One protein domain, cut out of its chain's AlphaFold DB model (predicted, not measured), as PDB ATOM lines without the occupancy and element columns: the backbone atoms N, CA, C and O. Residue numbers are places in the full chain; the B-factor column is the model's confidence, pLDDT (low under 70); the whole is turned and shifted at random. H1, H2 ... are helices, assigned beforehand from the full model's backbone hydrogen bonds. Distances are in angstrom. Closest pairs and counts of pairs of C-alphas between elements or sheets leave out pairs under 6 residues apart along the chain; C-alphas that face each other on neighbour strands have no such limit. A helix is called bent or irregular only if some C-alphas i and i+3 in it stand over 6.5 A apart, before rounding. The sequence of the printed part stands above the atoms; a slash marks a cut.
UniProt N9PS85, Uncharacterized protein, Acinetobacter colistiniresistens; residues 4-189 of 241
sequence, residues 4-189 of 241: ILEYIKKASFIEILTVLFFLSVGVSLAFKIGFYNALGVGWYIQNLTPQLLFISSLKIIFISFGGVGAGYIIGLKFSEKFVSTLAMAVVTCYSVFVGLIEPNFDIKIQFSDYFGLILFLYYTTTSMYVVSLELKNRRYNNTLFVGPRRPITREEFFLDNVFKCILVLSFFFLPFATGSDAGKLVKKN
ATOM      1  N   ILE A   4     114.939 121.749 137.090       54.50
ATOM      2  CA  ILE A   4     114.442 122.296 135.821       54.50
ATOM      3  C   ILE A   4     113.100 123.026 135.996       54.50
ATOM      4  O   ILE A   4     112.890 124.085 135.416       54.50
ATOM      5  N   LEU A   5     112.191 122.497 136.820       48.84
ATOM      6  CA  LEU A   5     110.882 123.112 137.075       48.84
ATOM      7  C   LEU A   5     110.995 124.354 137.961       48.84
ATOM      8  O   LEU A   5     110.253 125.312 137.759       48.84
ATOM      9  N   GLU A   6     111.910 124.351 138.931       59.12
ATOM     10  CA  GLU A   6     112.222 125.557 139.707       59.12
ATOM     11  C   GLU A   6     112.901 126.622 138.851       59.12
ATOM     12  O   GLU A   6     112.562 127.796 138.984       59.12
ATOM     13  N   TYR A   7     113.801 126.218 137.950       60.31
ATOM     14  CA  TYR A   7     114.435 127.122 136.999       60.31
ATOM     15  C   TYR A   7     113.399 127.744 136.062       60.31
ATOM     16  O   TYR A   7     113.306 128.957 136.015       60.31
ATOM     17  N   ILE A   8     112.531 126.960 135.413       62.38
ATOM     18  CA  ILE A   8     111.503 127.488 134.493       62.38
ATOM     19  C   ILE A   8     110.518 128.434 135.199       62.38
ATOM     20  O   ILE A   8     110.090 129.418 134.609       62.38
ATOM     21  N   LYS A   9     110.163 128.172 136.464       63.31
ATOM     22  CA  LYS A   9     109.283 129.068 137.238       63.31
ATOM     23  C   LYS A   9     109.937 130.401 137.608       63.31
ATOM     24  O   LYS A   9     109.217 131.357 137.877       63.31
ATOM     25  N   LYS A  10     111.268 130.437 137.689       70.25
ATOM     26  CA  LYS A  10     112.056 131.625 138.047       70.25
ATOM     27  C   LYS A  10     112.678 132.310 136.831       70.25
ATOM     28  O   LYS A  10     113.052 133.472 136.938       70.25
ATOM     29  N   ALA A  11     112.786 131.601 135.714       72.50
ATOM     30  CA  ALA A  11     113.402 132.083 134.497       72.50
ATOM     31  C   ALA A  11     112.517 133.153 133.860       72.50
ATOM     32  O   ALA A  11     111.323 132.959 133.613       72.50
ATOM     33  N   SER A  12     113.131 134.289 133.573       81.38
ATOM     34  CA  SER A  12     112.547 135.321 132.736       81.38
ATOM     35  C   SER A  12     112.273 134.772 131.333       81.38
ATOM     36  O   SER A  12     112.949 133.867 130.838       81.38
ATOM     37  N   PHE A  13     111.296 135.365 130.646       75.69
ATOM     38  CA  PHE A  13     111.011 135.045 129.245       75.69
ATOM     39  C   PHE A  13     112.270 135.126 128.359       75.69
ATOM     40  O   PHE A  13     112.449 134.311 127.456       75.69
ATOM     41  N   ILE A  14     113.165 136.071 128.668       79.50
ATOM     42  CA  ILE A  14     114.437 136.264 127.969       79.50
ATOM     43  C   ILE A  14     115.341 135.039 128.135       79.50
ATOM     44  O   ILE A  14     115.854 134.541 127.142       79.50
ATOM     45  N   GLU A  15     115.493 134.502 129.345       76.50
ATOM     46  CA  GLU A  15     116.331 133.318 129.588       76.50
ATOM     47  C   GLU A  15     115.795 132.076 128.868       76.50
ATOM     48  O   GLU A  15     116.567 131.317 128.279       76.50
ATOM     49  N   ILE A  16     114.471 131.891 128.844       76.31
ATOM     50  CA  ILE A  16     113.834 130.798 128.092       76.31
ATOM     51  C   ILE A  16     114.132 130.942 126.596       76.31
ATOM     52  O   ILE A  16     114.499 129.966 125.937       76.31
ATOM     53  N   LEU A  17     114.022 132.163 126.062       76.88
ATOM     54  CA  LEU A  17     114.346 132.455 124.669       76.88
ATOM     55  C   LEU A  17     115.828 132.188 124.369       76.88
ATOM     56  O   LEU A  17     116.148 131.604 123.336       76.88
ATOM     57  N   THR A  18     116.731 132.545 125.286       83.56
ATOM     58  CA  THR A  18     118.169 132.279 125.161       83.56
ATOM     59  C   THR A  18     118.470 130.780 125.123       83.56
ATOM     60  O   THR A  18     119.225 130.332 124.262       83.56
ATOM     61  N   VAL A  19     117.854 129.976 125.994       81.62
ATOM     62  CA  VAL A  19     118.035 128.511 125.988       81.62
ATOM     63  C   VAL A  19     117.523 127.901 124.684       81.62
ATOM     64  O   VAL A  19     118.226 127.103 124.062       81.62
ATOM     65  N   LEU A  20     116.332 128.298 124.231       78.25
ATOM     66  CA  LEU A  20     115.774 127.839 122.953       78.25
ATOM     67  C   LEU A  20     116.673 128.206 121.774       78.25
ATOM     68  O   LEU A  20     116.845 127.407 120.849       78.25
ATOM     69  N   PHE A  21     117.272 129.392 121.822       82.69
ATOM     70  CA  PHE A  21     118.217 129.847 120.820       82.69
ATOM     71  C   PHE A  21     119.472 128.957 120.779       82.69
ATOM     72  O   PHE A  21     119.796 128.415 119.721       82.69
ATOM     73  N   PHE A  22     120.121 128.711 121.923       85.81
ATOM     74  CA  PHE A  22     121.289 127.821 121.998       85.81
ATOM     75  C   PHE A  22     120.983 126.405 121.504       85.81
ATOM     76  O   PHE A  22     121.755 125.830 120.733       85.81
ATOM     77  N   LEU A  23     119.834 125.857 121.901       84.69
ATOM     78  CA  LEU A  23     119.384 124.544 121.448       84.69
ATOM     79  C   LEU A  23     119.175 124.509 119.930       84.69
ATOM     80  O   LEU A  23     119.610 123.569 119.271       84.69
ATOM     81  N   SER A  24     118.577 125.552 119.354       85.75
ATOM     82  CA  SER A  24     118.310 125.625 117.912       85.75
ATOM     83  C   SER A  24     119.589 125.745 117.082       85.75
ATOM     84  O   SER A  24     119.701 125.112 116.030       85.75
ATOM     85  N   VAL A  25     120.583 126.495 117.568       89.12
ATOM     86  CA  VAL A  25     121.925 126.529 116.965       89.12
ATOM     87  C   VAL A  25     122.573 125.147 117.025       89.12
ATOM     88  O   VAL A  25     123.107 124.683 116.019       89.12
ATOM     89  N   GLY A  26     122.467 124.447 118.159       89.62
ATOM     90  CA  GLY A  26     122.974 123.080 118.315       89.62
ATOM     91  C   GLY A  26     122.346 122.086 117.331       89.62
ATOM     92  O   GLY A  26     123.062 121.298 116.714       89.62
ATOM     93  N   VAL A  27     121.030 122.162 117.116       88.88
ATOM     94  CA  VAL A  27     120.307 121.346 116.120       88.88
ATOM     95  C   VAL A  27     120.790 121.653 114.699       88.88
ATOM     96  O   VAL A  27     121.052 120.731 113.924       88.88
ATOM     97  N   SER A  28     120.939 122.936 114.351       90.25
ATOM     98  CA  SER A  28     121.440 123.346 113.032       90.25
ATOM     99  C   SER A  28     122.869 122.855 112.788       90.25
ATOM    100  O   SER A  28     123.179 122.344 111.709       90.25
ATOM    101  N   LEU A  29     123.722 122.939 113.811       91.69
ATOM    102  CA  LEU A  29     125.087 122.437 113.753       91.69
ATOM    103  C   LEU A  29     125.116 120.913 113.589       91.69
ATOM    104  O   LEU A  29     125.821 120.421 112.714       91.69
ATOM    105  N   ALA A  30     124.323 120.166 114.362       92.25
ATOM    106  CA  ALA A  30     124.233 118.708 114.252       92.25
ATOM    107  C   ALA A  30     123.828 118.258 112.838       92.25
ATOM    108  O   ALA A  30     124.437 117.340 112.286       92.25
ATOM    109  N   PHE A  31     122.872 118.956 112.219       90.94
ATOM    110  CA  PHE A  31     122.505 118.737 110.820       90.94
ATOM    111  C   PHE A  31     123.688 118.973 109.867       90.94
ATOM    112  O   PHE A  31     124.009 118.105 109.056       90.94
ATOM    113  N   LYS A  32     124.378 120.118 109.981       91.81
ATOM    114  CA  LYS A  32     125.532 120.448 109.123       91.81
ATOM    115  C   LYS A  32     126.699 119.468 109.311       91.81
ATOM    116  O   LYS A  32     127.319 119.085 108.323       91.81
ATOM    117  N   ILE A  33     126.955 119.003 110.538       93.38
ATOM    118  CA  ILE A  33     127.945 117.947 110.821       93.38
ATOM    119  C   ILE A  33     127.591 116.676 110.042       93.38
ATOM    120  O   ILE A  33     128.438 116.143 109.326       93.38
ATOM    121  N   GLY A  34     126.347 116.199 110.157       91.25
ATOM    122  CA  GLY A  34     125.887 115.011 109.435       91.25
ATOM    123  C   GLY A  34     126.044 115.160 107.920       91.25
ATOM    124  O   GLY A  34     126.577 114.265 107.263       91.25
ATOM    125  N   PHE A  35     125.658 116.321 107.389       92.19
ATOM    126  CA  PHE A  35     125.732 116.652 105.967       92.19
ATOM    127  C   PHE A  35     127.160 116.623 105.411       92.19
ATOM    128  O   PHE A  35     127.436 115.885 104.462       92.19
ATOM    129  N   TYR A  36     128.095 117.364 106.011       92.94
ATOM    130  CA  TYR A  36     129.471 117.419 105.505       92.94
ATOM    131  C   TYR A  36     130.232 116.107 105.708       92.94
ATOM    132  O   TYR A  36     131.039 115.733 104.855       92.94
ATOM    133  N   ASN A  37     129.950 115.371 106.788       92.56
ATOM    134  CA  ASN A  37     130.550 114.056 107.008       92.56
ATOM    135  C   ASN A  37     130.088 113.039 105.959       92.56
ATOM    136  O   ASN A  37     130.912 112.293 105.436       92.56
ATOM    137  N   ALA A  38     128.803 113.036 105.596       89.06
ATOM    138  CA  ALA A  38     128.285 112.162 104.544       89.06
ATOM    139  C   ALA A  38     128.878 112.474 103.158       89.06
ATOM    140  O   ALA A  38     129.078 111.566 102.348       89.06
ATOM    141  N   LEU A  39     129.205 113.744 102.902       88.31
ATOM    142  CA  LEU A  39     129.903 114.177 101.691       88.31
ATOM    143  C   LEU A  39     131.398 113.824 101.686       88.31
ATOM    144  O   LEU A  39     132.002 113.791 100.620       88.31
ATOM    145  N   GLY A  40     132.001 113.543 102.845       88.25
ATOM    146  CA  GLY A  40     133.449 113.346 102.982       88.25
ATOM    147  C   GLY A  40     134.252 114.650 103.086       88.25
ATOM    148  O   GLY A  40     135.477 114.622 103.034       88.25
ATOM    149  N   VAL A  41     133.584 115.791 103.278       90.50
ATOM    150  CA  VAL A  41     134.200 117.124 103.423       90.50
ATOM    151  C   VAL A  41     134.001 117.688 104.827       90.50
ATOM    152  O   VAL A  41     133.711 118.868 105.006       90.50
ATOM    153  N   GLY A  42     134.168 116.849 105.854       88.69
ATOM    154  CA  GLY A  42     133.987 117.247 107.258       88.69
ATOM    155  C   GLY A  42     134.825 118.467 107.673       88.69
ATOM    156  O   GLY A  42     134.403 119.244 108.523       88.69
ATOM    157  N   TRP A  43     135.965 118.704 107.013       89.06
ATOM    158  CA  TRP A  43     136.805 119.892 107.208       89.06
ATOM    159  C   TRP A  43     136.089 121.214 106.883       89.06
ATOM    160  O   TRP A  43     136.422 122.248 107.461       89.06
ATOM    161  N   TYR A  44     135.072 121.204 106.013       88.69
ATOM    162  CA  TYR A  44     134.348 122.412 105.609       88.69
ATOM    163  C   TYR A  44     133.556 123.042 106.763       88.69
ATOM    164  O   TYR A  44     133.261 124.236 106.725       88.69
ATOM    165  N   ILE A  45     133.295 122.287 107.836       88.00
ATOM    166  CA  ILE A  45     132.597 122.789 109.023       88.00
ATOM    167  C   ILE A  45     133.295 123.989 109.677       88.00
ATOM    168  O   ILE A  45     132.636 124.841 110.265       88.00
ATOM    169  N   GLN A  46     134.618 124.088 109.528       86.25
ATOM    170  CA  GLN A  46     135.426 125.183 110.068       86.25
ATOM    171  C   GLN A  46     135.143 126.524 109.374       86.25
ATOM    172  O   GLN A  46     135.488 127.575 109.905       86.25
ATOM    173  N   ASN A  47     134.504 126.500 108.200       85.75
ATOM    174  CA  ASN A  47     134.127 127.695 107.447       85.75
ATOM    175  C   ASN A  47     132.704 128.179 107.761       85.75
ATOM    176  O   ASN A  47     132.251 129.152 107.157       85.75
ATOM    177  N   LEU A  48     131.979 127.517 108.669       84.81
ATOM    178  CA  LEU A  48     130.659 127.975 109.093       84.81
ATOM    179  C   LEU A  48     130.788 129.250 109.920       84.81
ATOM    180  O   LEU A  48     131.414 129.263 110.980       84.81
ATOM    181  N   THR A  49     130.139 130.319 109.466       85.38
ATOM    182  CA  THR A  49     130.053 131.541 110.263       85.38
ATOM    183  C   THR A  49     128.936 131.417 111.306       85.38
ATOM    184  O   THR A  49     127.880 130.833 111.026       85.38
ATOM    185  N   PRO A  50     129.104 132.008 112.505       80.06
ATOM    186  CA  PRO A  50     128.039 132.053 113.505       80.06
ATOM    187  C   PRO A  50     126.745 132.676 112.968       80.06
ATOM    188  O   PRO A  50     125.655 132.224 113.307       80.06
ATOM    189  N   GLN A  51     126.854 133.670 112.081       83.12
ATOM    190  CA  GLN A  51     125.705 134.307 111.436       83.12
ATOM    191  C   GLN A  51     124.933 133.342 110.522       83.12
ATOM    192  O   GLN A  51     123.704 133.341 110.532       83.12
ATOM    193  N   LEU A  52     125.622 132.491 109.756       82.56
ATOM    194  CA  LEU A  52     124.965 131.497 108.905       82.56
ATOM    195  C   LEU A  52     124.234 130.441 109.745       82.56
ATOM    196  O   LEU A  52     123.097 130.075 109.436       82.56
ATOM    197  N   LEU A  53     124.868 129.983 110.829       83.38
ATOM    198  CA  LEU A  53     124.247 129.072 111.793       83.38
ATOM    199  C   LEU A  53     123.022 129.713 112.452       83.38
ATOM    200  O   LEU A  53     121.977 129.072 112.565       83.38
ATOM    201  N   PHE A  54     123.119 130.996 112.808       81.88
ATOM    202  CA  PHE A  54     122.007 131.774 113.345       81.88
ATOM    203  C   PHE A  54     120.819 131.786 112.377       81.88
ATOM    204  O   PHE A  54     119.720 131.366 112.743       81.88
ATOM    205  N   ILE A  55     121.037 132.194 111.124       83.75
ATOM    206  CA  ILE A  55     119.968 132.299 110.118       83.75
ATOM    207  C   ILE A  55     119.347 130.925 109.840       83.75
ATOM    208  O   ILE A  55     118.125 130.791 109.808       83.75
ATOM    209  N   SER A  56     120.178 129.888 109.721       80.56
ATOM    210  CA  SER A  56     119.719 128.508 109.509       80.56
ATOM    211  C   SER A  56     118.863 127.994 110.673       80.56
ATOM    212  O   SER A  56     117.930 127.214 110.468       80.56
ATOM    213  N   SER A  57     119.139 128.455 111.897       84.12
ATOM    214  CA  SER A  57     118.399 128.063 113.099       84.12
ATOM    215  C   SER A  57     117.034 128.747 113.249       84.12
ATOM    216  O   SER A  57     116.165 128.193 113.918       84.12
ATOM    217  N   LEU A  58     116.778 129.888 112.591       84.00
ATOM    218  CA  LEU A  58     115.504 130.616 112.722       84.00
ATOM    219  C   LEU A  58     114.297 129.757 112.329       84.00
ATOM    220  O   LEU A  58     113.302 129.711 113.051       84.00
ATOM    221  N   LYS A  59     114.395 129.013 111.220       86.25
ATOM    222  CA  LYS A  59     113.334 128.085 110.795       86.25
ATOM    223  C   LYS A  59     113.070 127.013 111.859       86.25
ATOM    224  O   LYS A  59     111.919 126.667 112.113       86.25
ATOM    225  N   ILE A  60     114.128 126.516 112.499       86.00
ATOM    226  CA  ILE A  60     114.052 125.499 113.555       86.00
ATOM    227  C   ILE A  60     113.375 126.073 114.803       86.00
ATOM    228  O   ILE A  60     112.548 125.386 115.396       86.00
ATOM    229  N   ILE A  61     113.659 127.330 115.156       85.81
ATOM    230  CA  ILE A  61     113.012 128.037 116.272       85.81
ATOM    231  C   ILE A  61     111.495 128.124 116.052       85.81
ATOM    232  O   ILE A  61     110.721 127.785 116.941       85.81
ATOM    233  N   PHE A  62     111.036 128.525 114.864       87.44
ATOM    234  CA  PHE A  62     109.591 128.595 114.599       87.44
ATOM    235  C   PHE A  62     108.919 127.218 114.624       87.44
ATOM    236  O   PHE A  62     107.828 127.070 115.179       87.44
ATOM    237  N   ILE A  63     109.580 126.195 114.074       90.06
ATOM    238  CA  ILE A  63     109.087 124.812 114.113       90.06
ATOM    239  C   ILE A  63     109.015 124.295 115.553       90.06
ATOM    240  O   ILE A  63     108.038 123.637 115.913       90.06
ATOM    241  N   SER A  64     110.015 124.599 116.383       86.94
ATOM    242  CA  SER A  64     110.035 124.173 117.781       86.94
ATOM    243  C   SER A  64     108.945 124.868 118.589       86.94
ATOM    244  O   SER A  64     108.221 124.183 119.306       86.94
ATOM    245  N   PHE A  65     108.719 126.174 118.405       87.75
ATOM    246  CA  PHE A  65     107.587 126.871 119.026       87.75
ATOM    247  C   PHE A  65     106.241 126.259 118.628       87.75
ATOM    248  O   PHE A  65     105.421 125.961 119.499       87.75
ATOM    249  N   GLY A  66     106.028 126.031 117.328       90.56
ATOM    250  CA  GLY A  66     104.800 125.414 116.827       90.56
ATOM    251  C   GLY A  66     104.584 124.014 117.401       90.56
ATOM    252  O   GLY A  66     103.500 123.712 117.901       90.56
ATOM    253  N   GLY A  67     105.622 123.175 117.378       92.00
ATOM    254  CA  GLY A  67     105.562 121.805 117.883       92.00
ATOM    255  C   GLY A  67     105.352 121.747 119.395       92.00
ATOM    256  O   GLY A  67     104.486 121.019 119.872       92.00
ATOM    257  N   VAL A  68     106.074 122.562 120.167       90.06
ATOM    258  CA  VAL A  68     105.908 122.635 121.626       90.06
ATOM    259  C   VAL A  68     104.500 123.099 121.991       90.06
ATOM    260  O   VAL A  68     103.876 122.476 122.850       90.06
ATOM    261  N   GLY A  69     103.982 124.135 121.321       88.19
ATOM    262  CA  GLY A  69     102.633 124.658 121.539       88.19
ATOM    263  C   GLY A  69     101.541 123.640 121.207       88.19
ATOM    264  O   GLY A  69     100.674 123.368 122.041       88.19
ATOM    265  N   ALA A  70     101.612 123.020 120.024       91.31
ATOM    266  CA  ALA A  70     100.696 121.951 119.629       91.31
ATOM    267  C   ALA A  70     100.762 120.780 120.616       91.31
ATOM    268  O   ALA A  70      99.735 120.317 121.113       91.31
ATOM    269  N   GLY A  71     101.975 120.348 120.961       90.19
ATOM    270  CA  GLY A  71     102.189 119.244 121.881       90.19
ATOM    271  C   GLY A  71     101.679 119.532 123.289       90.19
ATOM    272  O   GLY A  71     101.108 118.650 123.924       90.19
ATOM    273  N   TYR A  72     101.776 120.777 123.751       87.69
ATOM    274  CA  TYR A  72     101.209 121.186 125.029       87.69
ATOM    275  C   TYR A  72      99.679 121.066 125.026       87.69
ATOM    276  O   TYR A  72      99.107 120.394 125.883       87.69
ATOM    277  N   ILE A  73      99.010 121.653 124.026       88.38
ATOM    278  CA  ILE A  73      97.540 121.642 123.912       88.38
ATOM    279  C   ILE A  73      97.007 120.213 123.781       88.38
ATOM    280  O   ILE A  73      96.022 119.846 124.425       88.38
ATOM    281  N   ILE A  74      97.651 119.402 122.941       87.62
ATOM    282  CA  ILE A  74      97.265 118.010 122.709       87.62
ATOM    283  C   ILE A  74      97.551 117.182 123.970       87.62
ATOM    284  O   ILE A  74      96.685 116.438 124.425       87.62
ATOM    285  N   GLY A  75      98.716 117.356 124.596       85.44
ATOM    286  CA  GLY A  75      99.129 116.625 125.797       85.44
ATOM    287  C   GLY A  75      98.184 116.803 126.987       85.44
ATOM    288  O   GLY A  75      98.007 115.870 127.764       85.44
ATOM    289  N   LEU A  76      97.511 117.953 127.096       83.50
ATOM    290  CA  LEU A  76      96.479 118.183 128.114       83.50
ATOM    291  C   LEU A  76      95.204 117.346 127.904       83.50
ATOM    292  O   LEU A  76      94.476 117.103 128.865       83.50
ATOM    293  N   LYS A  77      94.909 116.928 126.668       86.19
ATOM    294  CA  LYS A  77      93.667 116.219 126.307       86.19
ATOM    295  C   LYS A  77      93.799 114.698 126.346       86.19
ATOM    296  O   LYS A  77      92.800 114.010 126.541       86.19
ATOM    297  N   PHE A  78      94.999 114.166 126.133       83.31
ATOM    298  CA  PHE A  78      95.223 112.727 125.997       83.31
ATOM    299  C   PHE A  78      95.756 112.080 127.279       83.31
ATOM    300  O   PHE A  78      96.357 112.719 128.138       83.31
ATOM    301  N   SER A  79      95.528 110.768 127.413       79.81
ATOM    302  CA  SER A  79      96.070 110.001 128.537       79.81
ATOM    303  C   SER A  79      97.584 109.816 128.411       79.81
ATOM    304  O   SER A  79      98.104 109.637 127.312       79.81
ATOM    305  N   GLU A  80      98.286 109.789 129.546       76.44
ATOM    306  CA  GLU A  80      99.738 109.569 129.601       76.44
ATOM    307  C   GLU A  80     100.164 108.322 128.829       76.44
ATOM    308  O   GLU A  80     101.046 108.408 127.985       76.44
ATOM    309  N   LYS A  81      99.495 107.187 129.062       77.88
ATOM    310  CA  LYS A  81      99.816 105.924 128.389       77.88
ATOM    311  C   LYS A  81      99.783 106.071 126.871       77.88
ATOM    312  O   LYS A  81     100.729 105.669 126.208       77.88
ATOM    313  N   PHE A  82      98.727 106.686 126.339       84.44
ATOM    314  CA  PHE A  82      98.602 106.915 124.904       84.44
ATOM    315  C   PHE A  82      99.741 107.789 124.371       84.44
ATOM    316  O   PHE A  82     100.373 107.443 123.377       84.44
ATOM    317  N   VAL A  83     100.035 108.893 125.061       83.56
ATOM    318  CA  VAL A  83     101.090 109.832 124.667       83.56
ATOM    319  C   VAL A  83     102.472 109.178 124.692       83.56
ATOM    320  O   VAL A  83     103.230 109.319 123.736       83.56
ATOM    321  N   SER A  84     102.796 108.440 125.755       77.94
ATOM    322  CA  SER A  84     104.076 107.743 125.900       77.94
ATOM    323  C   SER A  84     104.252 106.674 124.824       77.94
ATOM    324  O   SER A  84     105.309 106.599 124.201       77.94
ATOM    325  N   THR A  85     103.207 105.882 124.549       82.31
ATOM    326  CA  THR A  85     103.228 104.888 123.468       82.31
ATOM    327  C   THR A  85     103.394 105.551 122.103       82.31
ATOM    328  O   THR A  85     104.191 105.073 121.301       82.31
ATOM    329  N   LEU A  86     102.703 106.664 121.843       86.44
ATOM    330  CA  LEU A  86     102.813 107.397 120.583       86.44
ATOM    331  C   LEU A  86     104.226 107.955 120.373       86.44
ATOM    332  O   LEU A  86     104.807 107.760 119.310       86.44
ATOM    333  N   ALA A  87     104.794 108.616 121.382       83.06
ATOM    334  CA  ALA A  87     106.135 109.184 121.295       83.06
ATOM    335  C   ALA A  87     107.197 108.086 121.086       83.06
ATOM    336  O   ALA A  87     108.057 108.213 120.214       83.06
ATOM    337  N   MET A  88     107.084 106.966 121.811       80.81
ATOM    338  CA  MET A  88     107.941 105.793 121.612       80.81
ATOM    339  C   MET A  88     107.797 105.188 120.218       80.81
ATOM    340  O   MET A  88     108.805 104.866 119.592       80.81
ATOM    341  N   ALA A  89     106.568 105.044 119.723       85.88
ATOM    342  CA  ALA A  89     106.313 104.512 118.391       85.88
ATOM    343  C   ALA A  89     106.966 105.396 117.323       85.88
ATOM    344  O   ALA A  89     107.687 104.879 116.480       85.88
ATOM    345  N   VAL A  90     106.814 106.722 117.405       84.88
ATOM    346  CA  VAL A  90     107.424 107.663 116.450       84.88
ATOM    347  C   VAL A  90     108.952 107.559 116.453       84.88
ATOM    348  O   VAL A  90     109.550 107.392 115.390       84.88
ATOM    349  N   VAL A  91     109.591 107.602 117.628       81.38
ATOM    350  CA  VAL A  91     111.060 107.516 117.736       81.38
ATOM    351  C   VAL A  91     111.573 106.155 117.262       81.38
ATOM    352  O   VAL A  91     112.568 106.089 116.538       81.38
ATOM    353  N   THR A  92     110.888 105.071 117.629       84.12
ATOM    354  CA  THR A  92     111.279 103.706 117.251       84.12
ATOM    355  C   THR A  92     111.100 103.481 115.757       84.12
ATOM    356  O   THR A  92     112.029 103.012 115.109       84.12
ATOM    357  N   CYS A  93     109.957 103.865 115.181       85.56
ATOM    358  CA  CYS A  93     109.713 103.768 113.744       85.56
ATOM    359  C   CYS A  93     110.751 104.562 112.953       85.56
ATOM    360  O   CYS A  93     111.312 104.022 112.006       85.56
ATOM    361  N   TYR A  94     111.062 105.795 113.367       82.62
ATOM    362  CA  TYR A  94     112.100 106.594 112.716       82.62
ATOM    363  C   TYR A  94     113.476 105.914 112.799       82.62
ATOM    364  O   TYR A  94     114.143 105.735 111.783       82.62
ATOM    365  N   SER A  95     113.876 105.467 113.992       80.31
ATOM    366  CA  SER A  95     115.193 104.855 114.217       80.31
ATOM    367  C   SER A  95     115.355 103.519 113.486       80.31
ATOM    368  O   SER A  95     116.397 103.271 112.886       80.31
ATOM    369  N   VAL A  96     114.328 102.664 113.503       83.94
ATOM    370  CA  VAL A  96     114.314 101.382 112.778       83.94
ATOM    371  C   VAL A  96     114.323 101.623 111.277       83.94
ATOM    372  O   VAL A  96     115.054 100.945 110.555       83.94
ATOM    373  N   PHE A  97     113.550 102.598 110.796       81.94
ATOM    374  CA  PHE A  97     113.516 102.897 109.375       81.94
ATOM    375  C   PHE A  97     114.889 103.355 108.875       81.94
ATOM    376  O   PHE A  97     115.428 102.744 107.956       81.94
ATOM    377  N   VAL A  98     115.481 104.367 109.514       76.88
ATOM    378  CA  VAL A  98     116.780 104.937 109.109       76.88
ATOM    379  C   VAL A  98     117.938 103.960 109.360       76.88
ATOM    380  O   VAL A  98     118.876 103.882 108.572       76.88
ATOM    381  N   GLY A  99     117.898 103.204 110.461       77.56
ATOM    382  CA  GLY A  99     119.001 102.334 110.878       77.56
ATOM    383  C   GLY A  99     119.008 100.944 110.239       77.56
ATOM    384  O   GLY A  99     120.081 100.384 110.034       77.56
ATOM    385  N   LEU A 100     117.836 100.373 109.941       80.88
ATOM    386  CA  LEU A 100     117.710  98.981 109.485       80.88
ATOM    387  C   LEU A 100     117.004  98.841 108.140       80.88
ATOM    388  O   LEU A 100     117.426  98.017 107.334       80.88
ATOM    389  N   ILE A 101     115.933  99.591 107.882       81.50
ATOM    390  CA  ILE A 101     115.126  99.379 106.670       81.50
ATOM    391  C   ILE A 101     115.776 100.049 105.458       81.50
ATOM    392  O   ILE A 101     116.049  99.382 104.462       81.50
ATOM    393  N   GLU A 102     116.051 101.350 105.546       77.06
ATOM    394  CA  GLU A 102     116.630 102.142 104.456       77.06
ATOM    395  C   GLU A 102     117.925 101.516 103.897       77.06
ATOM    396  O   GLU A 102     118.017 101.356 102.677       77.06
ATOM    397  N   PRO A 103     118.893 101.063 104.728       75.56
ATOM    398  CA  PRO A 103     120.136 100.493 104.213       75.56
ATOM    399  C   PRO A 103     119.958  99.117 103.558       75.56
ATOM    400  O   PRO A 103     120.681  98.799 102.619       75.56
ATOM    401  N   ASN A 104     119.020  98.298 104.049       80.31
ATOM    402  CA  ASN A 104     118.891  96.898 103.634       80.31
ATOM    403  C   ASN A 104     117.927  96.688 102.459       80.31
ATOM    404  O   ASN A 104     118.066  95.706 101.735       80.31
ATOM    405  N   PHE A 105     116.956  97.584 102.260       76.62
ATOM    406  CA  PHE A 105     115.899  97.411 101.254       76.62
ATOM    407  C   PHE A 105     115.998  98.388 100.066       76.62
ATOM    408  O   PHE A 105     115.090  98.421  99.239       76.62
ATOM    409  N   ASP A 106     117.065  99.195  99.978       70.00
ATOM    410  CA  ASP A 106     117.261 100.269  98.976       70.00
ATOM    411  C   ASP A 106     116.031 101.192  98.809       70.00
ATOM    412  O   ASP A 106     115.788 101.782  97.750       70.00
ATOM    413  N   ILE A 107     115.233 101.330  99.876       72.62
ATOM    414  CA  ILE A 107     114.065 102.209  99.908       72.62
ATOM    415  C   ILE A 107     114.571 103.647  99.998       72.62
ATOM    416  O   ILE A 107     115.192 104.050 100.975       72.62
ATOM    417  N   LYS A 108     114.283 104.441  98.966       66.12
ATOM    418  CA  LYS A 108     114.776 105.817  98.807       66.12
ATOM    419  C   LYS A 108     113.731 106.840  99.256       66.12
ATOM    420  O   LYS A 108     113.242 107.610  98.433       66.12
ATOM    421  N   ILE A 109     113.380 106.845 100.542       71.38
ATOM    422  CA  ILE A 109     112.633 107.971 101.126       71.38
ATOM    423  C   ILE A 109     113.639 109.062 101.494       71.38
ATOM    424  O   ILE A 109     114.560 108.814 102.262       71.38
ATOM    425  N   GLN A 110     113.462 110.259 100.937       75.31
ATOM    426  CA  GLN A 110     114.330 111.411 101.189       75.31
ATOM    427  C   GLN A 110     113.822 112.144 102.436       75.31
ATOM    428  O   GLN A 110     112.921 112.976 102.361       75.31
ATOM    429  N   PHE A 111     114.337 111.793 103.616       72.88
ATOM    430  CA  PHE A 111     113.888 112.403 104.879       72.88
ATOM    431  C   PHE A 111     114.271 113.870 104.997       72.88
ATOM    432  O   PHE A 111     113.589 114.635 105.681       72.88
ATOM    433  N   SER A 112     115.351 114.255 104.328       74.44
ATOM    434  CA  SER A 112     115.803 115.638 104.204       74.44
ATOM    435  C   SER A 112     114.708 116.592 103.714       74.44
ATOM    436  O   SER A 112     114.535 117.656 104.313       74.44
ATOM    437  N   ASP A 113     113.888 116.185 102.742       81.38
ATOM    438  CA  ASP A 113     112.764 116.994 102.240       81.38
ATOM    439  C   ASP A 113     111.681 117.219 103.312       81.38
ATOM    440  O   ASP A 113     111.055 118.279 103.389       81.38
ATOM    441  N   TYR A 114     111.503 116.246 104.208       84.19
ATOM    442  CA  TYR A 114     110.518 116.280 105.292       84.19
ATOM    443  C   TYR A 114     111.105 116.733 106.632       84.19
ATOM    444  O   TYR A 114     110.409 116.677 107.648       84.19
ATOM    445  N   PHE A 115     112.349 117.221 106.670       83.88
ATOM    446  CA  PHE A 115     113.055 117.537 107.916       83.88
ATOM    447  C   PHE A 115     112.244 118.438 108.857       83.88
ATOM    448  O   PHE A 115     112.163 118.184 110.059       83.88
ATOM    449  N   GLY A 116     111.584 119.462 108.307       86.81
ATOM    450  CA  GLY A 116     110.761 120.371 109.101       86.81
ATOM    451  C   GLY A 116     109.545 119.692 109.740       86.81
ATOM    452  O   GLY A 116     109.243 119.953 110.902       86.81
ATOM    453  N   LEU A 117     108.887 118.787 109.011       88.62
ATOM    454  CA  LEU A 117     107.761 118.004 109.522       88.62
ATOM    455  C   LEU A 117     108.221 117.011 110.595       88.62
ATOM    456  O   LEU A 117     107.576 116.887 111.632       88.62
ATOM    457  N   ILE A 118     109.349 116.334 110.371       87.12
ATOM    458  CA  ILE A 118     109.915 115.373 111.325       87.12
ATOM    459  C   ILE A 118     110.265 116.080 112.636       87.12
ATOM    460  O   ILE A 118     109.862 115.620 113.704       87.12
ATOM    461  N   LEU A 119     110.945 117.230 112.564       88.44
ATOM    462  CA  LEU A 119     111.228 118.053 113.740       88.44
ATOM    463  C   LEU A 119     109.943 118.510 114.433       88.44
ATOM    464  O   LEU A 119     109.846 118.419 115.654       88.44
ATOM    465  N   PHE A 120     108.945 118.966 113.675       91.06
ATOM    466  CA  PHE A 120     107.661 119.380 114.235       91.06
ATOM    467  C   PHE A 120     106.982 118.245 115.016       91.06
ATOM    468  O   PHE A 120     106.569 118.442 116.162       91.06
ATOM    469  N   LEU A 121     106.897 117.045 114.433       89.94
ATOM    470  CA  LEU A 121     106.312 115.864 115.074       89.94
ATOM    471  C   LEU A 121     107.116 115.428 116.300       89.94
ATOM    472  O   LEU A 121     106.533 115.093 117.333       89.94
ATOM    473  N   TYR A 122     108.443 115.482 116.218       88.94
ATOM    474  CA  TYR A 122     109.325 115.195 117.343       88.94
ATOM    475  C   TYR A 122     109.087 116.166 118.511       88.94
ATOM    476  O   TYR A 122     108.843 115.725 119.635       88.94
ATOM    477  N   TYR A 123     109.064 117.480 118.261       90.06
ATOM    478  CA  TYR A 123     108.789 118.479 119.302       90.06
ATOM    479  C   TYR A 123     107.376 118.354 119.868       90.06
ATOM    480  O   TYR A 123     107.187 118.477 121.079       90.06
ATOM    481  N   THR A 124     106.397 118.053 119.014       91.06
ATOM    482  CA  THR A 124     105.005 117.828 119.420       91.06
ATOM    483  C   THR A 124     104.901 116.636 120.361       91.06
ATOM    484  O   THR A 124     104.438 116.784 121.490       91.06
ATOM    485  N   THR A 125     105.382 115.464 119.947       89.88
ATOM    486  CA  THR A 125     105.298 114.236 120.753       89.88
ATOM    487  C   THR A 125     106.120 114.325 122.041       89.88
ATOM    488  O   THR A 125     105.652 113.894 123.094       89.88
ATOM    489  N   THR A 126     107.292 114.964 121.994       88.50
ATOM    490  CA  THR A 126     108.126 115.215 123.179       88.50
ATOM    491  C   THR A 126     107.424 116.145 124.168       88.50
ATOM    492  O   THR A 126     107.342 115.832 125.353       88.50
ATOM    493  N   SER A 127     106.862 117.262 123.697       88.81
ATOM    494  CA  SER A 127     106.118 118.205 124.545       88.81
ATOM    495  C   SER A 127     104.876 117.556 125.159       88.81
ATOM    496  O   SER A 127     104.649 117.681 126.364       88.81
ATOM    497  N   MET A 128     104.127 116.767 124.376       88.94
ATOM    498  CA  MET A 128     103.002 115.980 124.893       88.94
ATOM    499  C   MET A 128     103.449 115.069 126.039       88.94
ATOM    500  O   MET A 128     102.787 115.023 127.076       88.94
ATOM    501  N   TYR A 129     104.563 114.352 125.863       87.69
ATOM    502  CA  TYR A 129     105.088 113.433 126.873       87.69
ATOM    503  C   TYR A 129     105.533 114.159 128.147       87.69
ATOM    504  O   TYR A 129     105.219 113.733 129.256       87.69
ATOM    505  N   VAL A 130     106.208 115.300 128.016       85.94
ATOM    506  CA  VAL A 130     106.611 116.112 129.175       85.94
ATOM    507  C   VAL A 130     105.387 116.598 129.958       85.94
ATOM    508  O   VAL A 130     105.369 116.520 131.189       85.94
ATOM    509  N   VAL A 131     104.342 117.058 129.265       84.75
ATOM    510  CA  VAL A 131     103.089 117.489 129.904       84.75
ATOM    511  C   VAL A 131     102.401 116.329 130.617       84.75
ATOM    512  O   VAL A 131     101.955 116.490 131.755       84.75
ATOM    513  N   SER A 132     102.336 115.151 129.994       84.00
ATOM    514  CA  SER A 132     101.684 113.991 130.602       84.00
ATOM    515  C   SER A 132     102.418 113.501 131.856       84.00
ATOM    516  O   SER A 132     101.770 113.192 132.860       84.00
ATOM    517  N   LEU A 133     103.755 113.527 131.850       82.12
ATOM    518  CA  LEU A 133     104.577 113.238 133.025       82.12
ATOM    519  C   LEU A 133     104.336 114.226 134.168       82.12
ATOM    520  O   LEU A 133     104.228 113.821 135.326       82.12
ATOM    521  N   GLU A 134     104.248 115.521 133.871       80.94
ATOM    522  CA  GLU A 134     103.983 116.537 134.893       80.94
ATOM    523  C   GLU A 134     102.579 116.366 135.492       80.94
ATOM    524  O   GLU A 134     102.404 116.455 136.711       80.94
ATOM    525  N   LEU A 135     101.579 116.034 134.668       77.50
ATOM    526  CA  LEU A 135     100.243 115.687 135.154       77.50
ATOM    527  C   LEU A 135     100.291 114.468 136.082       77.50
ATOM    528  O   LEU A 135      99.736 114.534 137.179       77.50
ATOM    529  N   LYS A 136     100.988 113.390 135.700       77.25
ATOM    530  CA  LYS A 136     101.193 112.189 136.536       77.25
ATOM    531  C   LYS A 136     101.847 112.537 137.873       77.25
ATOM    532  O   LYS A 136     101.354 112.140 138.928       77.25
ATOM    533  N   ASN A 137     102.912 113.334 137.837       77.06
ATOM    534  CA  ASN A 137     103.643 113.771 139.022       77.06
ATOM    535  C   ASN A 137     102.743 114.554 139.992       77.06
ATOM    536  O   ASN A 137     102.772 114.314 141.200       77.06
ATOM    537  N   ARG A 138     101.870 115.432 139.475       74.06
ATOM    538  CA  ARG A 138     100.883 116.158 140.291       74.06
ATOM    539  C   ARG A 138      99.857 115.234 140.943       74.06
ATOM    540  O   ARG A 138      99.522 115.468 142.097       74.06
ATOM    541  N   ARG A 139      99.391 114.182 140.257       73.88
ATOM    542  CA  ARG A 139      98.459 113.197 140.849       73.88
ATOM    543  C   ARG A 139      99.054 112.471 142.054       73.88
ATOM    544  O   ARG A 139      98.312 112.047 142.935       73.88
ATOM    545  N   TYR A 140     100.375 112.310 142.065       70.88
ATOM    546  CA  TYR A 140     101.093 111.559 143.088       70.88
ATOM    547  C   TYR A 140     101.562 112.442 144.252       70.88
ATOM    548  O   TYR A 140     101.320 112.114 145.411       70.88
ATOM    549  N   ASN A 141     102.195 113.578 143.949       71.38
ATOM    550  CA  ASN A 141     102.893 114.397 144.943       71.38
ATOM    551  C   ASN A 141     102.090 115.595 145.460       71.38
ATOM    552  O   ASN A 141     102.486 116.205 146.452       71.38
ATOM    553  N   ASN A 142     100.991 115.980 144.801       73.38
ATOM    554  CA  ASN A 142     100.232 117.152 145.223       73.38
ATOM    555  C   ASN A 142      99.156 116.765 146.244       73.38
ATOM    556  O   ASN A 142      98.187 116.074 145.923       73.38
ATOM    557  N   THR A 143      99.302 117.260 147.473       69.38
ATOM    558  CA  THR A 143      98.327 117.067 148.556       69.38
ATOM    559  C   THR A 143      96.946 117.617 148.198       69.38
ATOM    560  O   THR A 143      95.949 117.067 148.660       69.38
ATOM    561  N   LEU A 144      96.890 118.624 147.320       75.12
ATOM    562  CA  LEU A 144      95.673 119.278 146.833       75.12
ATOM    563  C   LEU A 144      95.041 118.582 145.612       75.12
ATOM    564  O   LEU A 144      94.049 119.074 145.078       75.12
ATOM    565  N   PHE A 145      95.601 117.468 145.122       74.50
ATOM    566  CA  PHE A 145      95.017 116.754 143.986       74.50
ATOM    567  C   PHE A 145      93.729 116.022 144.390       74.50
ATOM    568  O   PHE A 145      93.754 115.105 145.213       74.50
ATOM    569  N   VAL A 146      92.614 116.407 143.764       67.88
ATOM    570  CA  VAL A 146      91.295 115.789 143.945       67.88
ATOM    571  C   VAL A 146      91.108 114.718 142.868       67.88
ATOM    572  O   VAL A 146      90.671 114.996 141.755       67.88
ATOM    573  N   GLY A 147      91.515 113.485 143.168       71.94
ATOM    574  CA  GLY A 147      91.364 112.339 142.270       71.94
ATOM    575  C   GLY A 147      92.021 111.068 142.821       71.94
ATOM    576  O   GLY A 147      92.704 111.125 143.847       71.94
ATOM    577  N   PRO A 148      91.830 109.909 142.164       69.06
ATOM    578  CA  PRO A 148      92.382 108.644 142.633       69.06
ATOM    579  C   PRO A 148      93.914 108.693 142.627       69.06
ATOM    580  O   PRO A 148      94.545 108.869 141.580       69.06
ATOM    581  N   ARG A 149      94.514 108.533 143.810       72.44
ATOM    582  CA  ARG A 149      95.966 108.429 143.972       72.44
ATOM    583  C   ARG A 149      96.397 107.011 143.618       72.44
ATOM    584  O   ARG A 149      95.972 106.053 144.258       72.44
ATOM    585  N   ARG A 150      97.249 106.879 142.604       73.50
ATOM    586  CA  ARG A 150      97.877 105.610 142.223       73.50
ATOM    587  C   ARG A 150      99.378 105.705 142.502       73.50
ATOM    588  O   ARG A 150      99.994 106.660 142.026       73.50
ATOM    589  N   PRO A 151      99.972 104.764 143.255       73.19
ATOM    590  CA  PRO A 151     101.411 104.755 143.462       73.19
ATOM    591  C   PRO A 151     102.150 104.453 142.154       73.19
ATOM    592  O   PRO A 151     101.712 103.607 141.376       73.19
ATOM    593  N   ILE A 152     103.263 105.155 141.925       78.56
ATOM    594  CA  ILE A 152     104.167 104.890 140.799       78.56
ATOM    595  C   ILE A 152     104.940 103.609 141.114       78.56
ATOM    596  O   ILE A 152     105.553 103.500 142.180       78.56
ATOM    597  N   THR A 153     104.916 102.634 140.207       83.75
ATOM    598  CA  THR A 153     105.704 101.407 140.383       83.75
ATOM    599  C   THR A 153     107.180 101.662 140.065       83.75
ATOM    600  O   THR A 153     107.531 102.567 139.305       83.75
ATOM    601  N   ARG A 154     108.084 100.849 140.629       83.19
ATOM    602  CA  ARG A 154     109.529 100.949 140.343       83.19
ATOM    603  C   ARG A 154     109.831 100.807 138.845       83.19
ATOM    604  O   ARG A 154     110.721 101.478 138.333       83.19
ATOM    605  N   GLU A 155     109.073  99.955 138.162       83.50
ATOM    606  CA  GLU A 155     109.165  99.728 136.720       83.50
ATOM    607  C   GLU A 155     108.745 100.965 135.922       83.50
ATOM    608  O   GLU A 155     109.485 101.394 135.041       83.50
ATOM    609  N   GLU A 156     107.611 101.588 136.271       80.94
ATOM    610  CA  GLU A 156     107.149 102.833 135.644       80.94
ATOM    611  C   GLU A 156     108.203 103.943 135.799       80.94
ATOM    612  O   GLU A 156     108.538 104.619 134.830       80.94
ATOM    613  N   PHE A 157     108.795 104.081 136.990       82.25
ATOM    614  CA  PHE A 157     109.864 105.054 137.231       82.25
ATOM    615  C   PHE A 157     111.124 104.778 136.397       82.25
ATOM    616  O   PHE A 157     111.726 105.706 135.854       82.25
ATOM    617  N   PHE A 158     111.547 103.514 136.299       83.81
ATOM    618  CA  PHE A 158     112.716 103.139 135.505       83.81
ATOM    619  C   PHE A 158     112.489 103.420 134.015       83.81
ATOM    620  O   PHE A 158     113.314 104.089 133.390       83.81
ATOM    621  N   LEU A 159     111.348 102.986 133.471       82.44
ATOM    622  CA  LEU A 159     110.979 103.204 132.071       82.44
ATOM    623  C   LEU A 159     110.879 104.694 131.726       82.44
ATOM    624  O   LEU A 159     111.421 105.110 130.704       82.44
ATOM    625  N   ASP A 160     110.273 105.507 132.596       82.81
ATOM    626  CA  ASP A 160     110.170 106.956 132.390       82.81
ATOM    627  C   ASP A 160     111.553 107.619 132.287       82.81
ATOM    628  O   ASP A 160     111.759 108.531 131.486       82.81
ATOM    629  N   ASN A 161     112.535 107.172 133.074       84.88
ATOM    630  CA  ASN A 161     113.885 107.736 133.019       84.88
ATOM    631  C   ASN A 161     114.681 107.251 131.807       84.88
ATOM    632  O   ASN A 161     115.344 108.064 131.165       84.88
ATOM    633  N   VAL A 162     114.575 105.969 131.449       85.25
ATOM    634  CA  VAL A 162     115.163 105.452 130.202       85.25
ATOM    635  C   VAL A 162     114.615 106.226 129.007       85.25
ATOM    636  O   VAL A 162     115.381 106.662 128.149       85.25
ATOM    637  N   PHE A 163     113.305 106.475 128.975       82.19
ATOM    638  CA  PHE A 163     112.693 107.182 127.862       82.19
ATOM    639  C   PHE A 163     113.116 108.654 127.788       82.19
ATOM    640  O   PHE A 163     113.430 109.139 126.702       82.19
ATOM    641  N   LYS A 164     113.247 109.352 128.923       84.25
ATOM    642  CA  LYS A 164     113.852 110.698 128.948       84.25
ATOM    643  C   LYS A 164     115.264 110.701 128.363       84.25
ATOM    644  O   LYS A 164     115.576 111.587 127.574       84.25
ATOM    645  N   CYS A 165     116.099 109.717 128.701       85.56
ATOM    646  CA  CYS A 165     117.442 109.606 128.130       85.56
ATOM    647  C   CYS A 165     117.396 109.414 126.607       85.56
ATOM    648  O   CYS A 165     118.123 110.094 125.886       85.56
ATOM    649  N   ILE A 166     116.509 108.547 126.107       86.00
ATOM    650  CA  ILE A 166     116.309 108.338 124.663       86.00
ATOM    651  C   ILE A 166     115.851 109.634 123.978       86.00
ATOM    652  O   ILE A 166     116.365 109.987 122.916       86.00
ATOM    653  N   LEU A 167     114.923 110.377 124.585       84.88
ATOM    654  CA  LEU A 167     114.470 111.663 124.054       84.88
ATOM    655  C   LEU A 167     115.617 112.679 123.988       84.88
ATOM    656  O   LEU A 167     115.813 113.301 122.951       84.88
ATOM    657  N   VAL A 168     116.436 112.789 125.034       84.88
ATOM    658  CA  VAL A 168     117.600 113.694 125.030       84.88
ATOM    659  C   VAL A 168     118.626 113.295 123.965       84.88
ATOM    660  O   VAL A 168     119.144 114.160 123.264       84.88
ATOM    661  N   LEU A 169     118.906 112.001 123.793       85.81
ATOM    662  CA  LEU A 169     119.841 111.529 122.764       85.81
ATOM    663  C   LEU A 169     119.298 111.755 121.344       85.81
ATOM    664  O   LEU A 169     120.031 112.192 120.453       85.81
ATOM    665  N   SER A 170     118.006 111.503 121.133       85.81
ATOM    666  CA  SER A 170     117.355 111.698 119.831       85.81
ATOM    667  C   SER A 170     117.319 113.162 119.389       85.81
ATOM    668  O   SER A 170     117.335 113.415 118.185       85.81
ATOM    669  N   PHE A 171     117.379 114.111 120.330       85.88
ATOM    670  CA  PHE A 171     117.427 115.547 120.049       85.88
ATOM    671  C   PHE A 171     118.564 115.933 119.090       85.88
ATOM    672  O   PHE A 171     118.362 116.739 118.185       85.88
ATOM    673  N   PHE A 172     119.752 115.338 119.253       84.81
ATOM    674  CA  PHE A 172     120.909 115.586 118.379       84.81
ATOM    675  C   PHE A 172     121.066 114.535 117.282       84.81
ATOM    676  O   PHE A 172     121.520 114.855 116.182       84.81
ATOM    677  N   PHE A 173     120.672 113.290 117.559       87.06
ATOM    678  CA  PHE A 173     120.789 112.205 116.590       87.06
ATOM    679  C   PHE A 173     119.890 112.416 115.365       87.06
ATOM    680  O   PHE A 173     120.333 112.198 114.242       87.06
ATOM    681  N   LEU A 174     118.653 112.881 115.555       86.44
ATOM    682  CA  LEU A 174     117.692 113.049 114.462       86.44
ATOM    683  C   LEU A 174     118.129 114.123 113.440       86.44
ATOM    684  O   LEU A 174     118.128 113.836 112.237       86.44
ATOM    685  N   PRO A 175     118.571 115.326 113.858       89.12
ATOM    686  CA  PRO A 175     119.145 116.310 112.941       89.12
ATOM    687  C   PRO A 175     120.390 115.795 112.227       89.12
ATOM    688  O   PRO A 175     120.519 115.981 111.019       89.12
ATOM    689  N   PHE A 176     121.276 115.104 112.948       90.69
ATOM    690  CA  PHE A 176     122.481 114.516 112.370       90.69
ATOM    691  C   PHE A 176     122.157 113.471 111.293       90.69
ATOM    692  O   PHE A 176     122.708 113.529 110.194       90.69
ATOM    693  N   ALA A 177     121.242 112.542 111.579       86.75
ATOM    694  CA  ALA A 177     120.824 111.503 110.642       86.75
ATOM    695  C   ALA A 177     120.181 112.107 109.387       86.75
ATOM    696  O   ALA A 177     120.527 111.727 108.270       86.75
ATOM    697  N   THR A 178     119.325 113.115 109.566       86.31
ATOM    698  CA  THR A 178     118.684 113.808 108.440       86.31
ATOM    699  C   THR A 178     119.690 114.601 107.599       86.31
ATOM    700  O   THR A 178     119.607 114.613 106.373       86.31
ATOM    701  N   GLY A 179     120.687 115.228 108.232       87.38
ATOM    702  CA  GLY A 179     121.796 115.868 107.523       87.38
ATOM    703  C   GLY A 179     122.633 114.863 106.731       87.38
ATOM    704  O   GLY A 179     122.981 115.118 105.580       87.38
ATOM    705  N   SER A 180     122.910 113.696 107.315       88.88
ATOM    706  CA  SER A 180     123.633 112.607 106.649       88.88
ATOM    707  C   SER A 180     122.900 112.099 105.404       88.88
ATOM    708  O   SER A 180     123.529 111.906 104.364       88.88
ATOM    709  N   ASP A 181     121.572 111.952 105.468       85.69
ATOM    710  CA  ASP A 181     120.731 111.642 104.303       85.69
ATOM    711  C   ASP A 181     120.887 112.699 103.193       85.69
ATOM    712  O   ASP A 181     121.287 112.370 102.073       85.69
ATOM    713  N   ALA A 182     120.713 113.983 103.524       85.12
ATOM    714  CA  ALA A 182     120.895 115.084 102.570       85.12
ATOM    715  C   ALA A 182     122.284 115.063 101.900       85.12
ATOM    716  O   ALA A 182     122.408 115.228 100.683       85.12
ATOM    717  N   GLY A 183     123.344 114.806 102.673       86.94
ATOM    718  CA  GLY A 183     124.709 114.724 102.151       86.94
ATOM    719  C   GLY A 183     124.895 113.546 101.191       86.94
ATOM    720  O   GLY A 183     125.496 113.698 100.126       86.94
ATOM    721  N   LYS A 184     124.314 112.378 101.501       85.44
ATOM    722  CA  LYS A 184     124.322 111.213 100.598       85.44
ATOM    723  C   LYS A 184     123.581 111.491  99.291       85.44
ATOM    724  O   LYS A 184     124.008 110.996  98.247       85.44
ATOM    725  N   LEU A 185     122.494 112.263  99.316       81.25
ATOM    726  CA  LEU A 185     121.737 112.621  98.109       81.25
ATOM    727  C   LEU A 185     122.552 113.514  97.169       81.25
ATOM    728  O   LEU A 185     122.618 113.243  95.966       81.25
ATOM    729  N   VAL A 186     123.248 114.508  97.720       82.75
ATOM    730  CA  VAL A 186     124.188 115.351  96.964       82.75
ATOM    731  C   VAL A 186     125.369 114.523  96.439       82.75
ATOM    732  O   VAL A 186     125.777 114.664  95.284       82.75
ATOM    733  N   LYS A 187     125.894 113.586  97.239       81.56
ATOM    734  CA  LYS A 187     126.950 112.661  96.799       81.56
ATOM    735  C   LYS A 187     126.501 111.794  95.617       81.56
ATOM    736  O   LYS A 187     127.239 111.623  94.656       81.56
ATOM    737  N   LYS A 188     125.254 111.326  95.616       76.19
ATOM    738  CA  LYS A 188     124.680 110.519  94.525       76.19
ATOM    739  C   LYS A 188     124.229 111.339  93.302       76.19
ATOM    740  O   LYS A 188     123.605 110.764  92.417       76.19
ATOM    741  N   ASN A 189     124.518 112.648  93.246       70.06
ATOM    742  CA  ASN A 189     124.064 113.573  92.191       70.06
ATOM    743  C   ASN A 189     122.541 113.523  91.956       70.06
ATOM    744  O   ASN A 189     122.080 113.711  90.834       70.06
TER     745      ASN A 189
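Overview. This is residues 4 to 189 of the 241 residues of an uncharacterized protein of Acinetobacter colistiniresistens (UniProt N9PS85). Two long helices, H7 and H6, run opposite ways along the longest axis with few contacts between them, and H5 lies along one side of this pair. On the other side H2 and H4 cross as an X, H2 packing on residues 171 to 187 of H7 and H4 packing on H6; the short H1 and H3 lie near opposite ends of H2. The printed part has 186 residues, with seven named helices, H1 to H7 in chain order, and no named strand: all helix. It is compact, with a radius of gyration of the C-alphas of 18.7 A, and spans 61 by 43 by 25 A.

Along the chain. H7, residues 154 to 187, is the longest helix at 48.3 A, from C-alpha 154 at (109.529, 100.949, 140.343) to C-alpha 187 at (126.950, 112.661, 96.799), with a kink of 38 degrees near residue 171. H6 is residues 115 to 141, 38.5 A. H5 is residues 80 to 105, 34.8 A. H2, residues 13 to 39, covers 39.4 A, and H4, residues 50 to 75, 35.0 A. H1 is residues 4 to 10, beginning at C-alpha 4 (114.442, 122.296, 135.821), and H3 is residues 42 to 47. H4 and H5 are only just irregular: C-alphas 56 and 59 are 6.53 A apart, and C-alphas 99 and 102 are 6.8 A apart.

Arrangement. H5, H6 and H7 form an up and down bundle, each running against the one before. H6 and H7, a helical hairpin, only just touch, with 3 pairs of C-alphas within 8 A, the closest Phe 115 and Thr 178 at 6.8 A; the tilt is a shallow 9 degrees. H5 touches H6 with residues 80 to 91 alone, closest C-alphas Glu 80 and Ser 132 at 4.9 A, in a second helical hairpin. H5 and H7 only just touch, with 3 pairs. H2 touches H7 at a steep tilt of 51 degrees, closest C-alphas Phe 35 and Gly 179 at 4.3 A. H4 touches H2 at Ser 57 and Ser 24, their closest C-alphas, 5.4 A, and H6 at Gly 71 and Thr 124, 4.0 A. H3 touches H2, closest C-alphas Gly 42 and Tyr 36, 4.8 A; H1 touches no helix. Every O i to N i+4 pair is within hydrogen-bond range in H1, H2 and H6, against 20 of 22 in H4, 19 of 22 in H5, 28 of 30 in H7 and 0 of 2 in H3, where 3 of 3 O i to N i+3 pairs are.

Size, cuts and confidence. The C-alphas farthest apart, Thr 143 and Asn 189, are 62.1 A apart. The printed part has no cut. The link from H6 to H7, residues 142 to 153, is long. Mean pLDDT of the printed part is 82.4; residues 4 to 9, 108, 143, 146 and 148 are under 70.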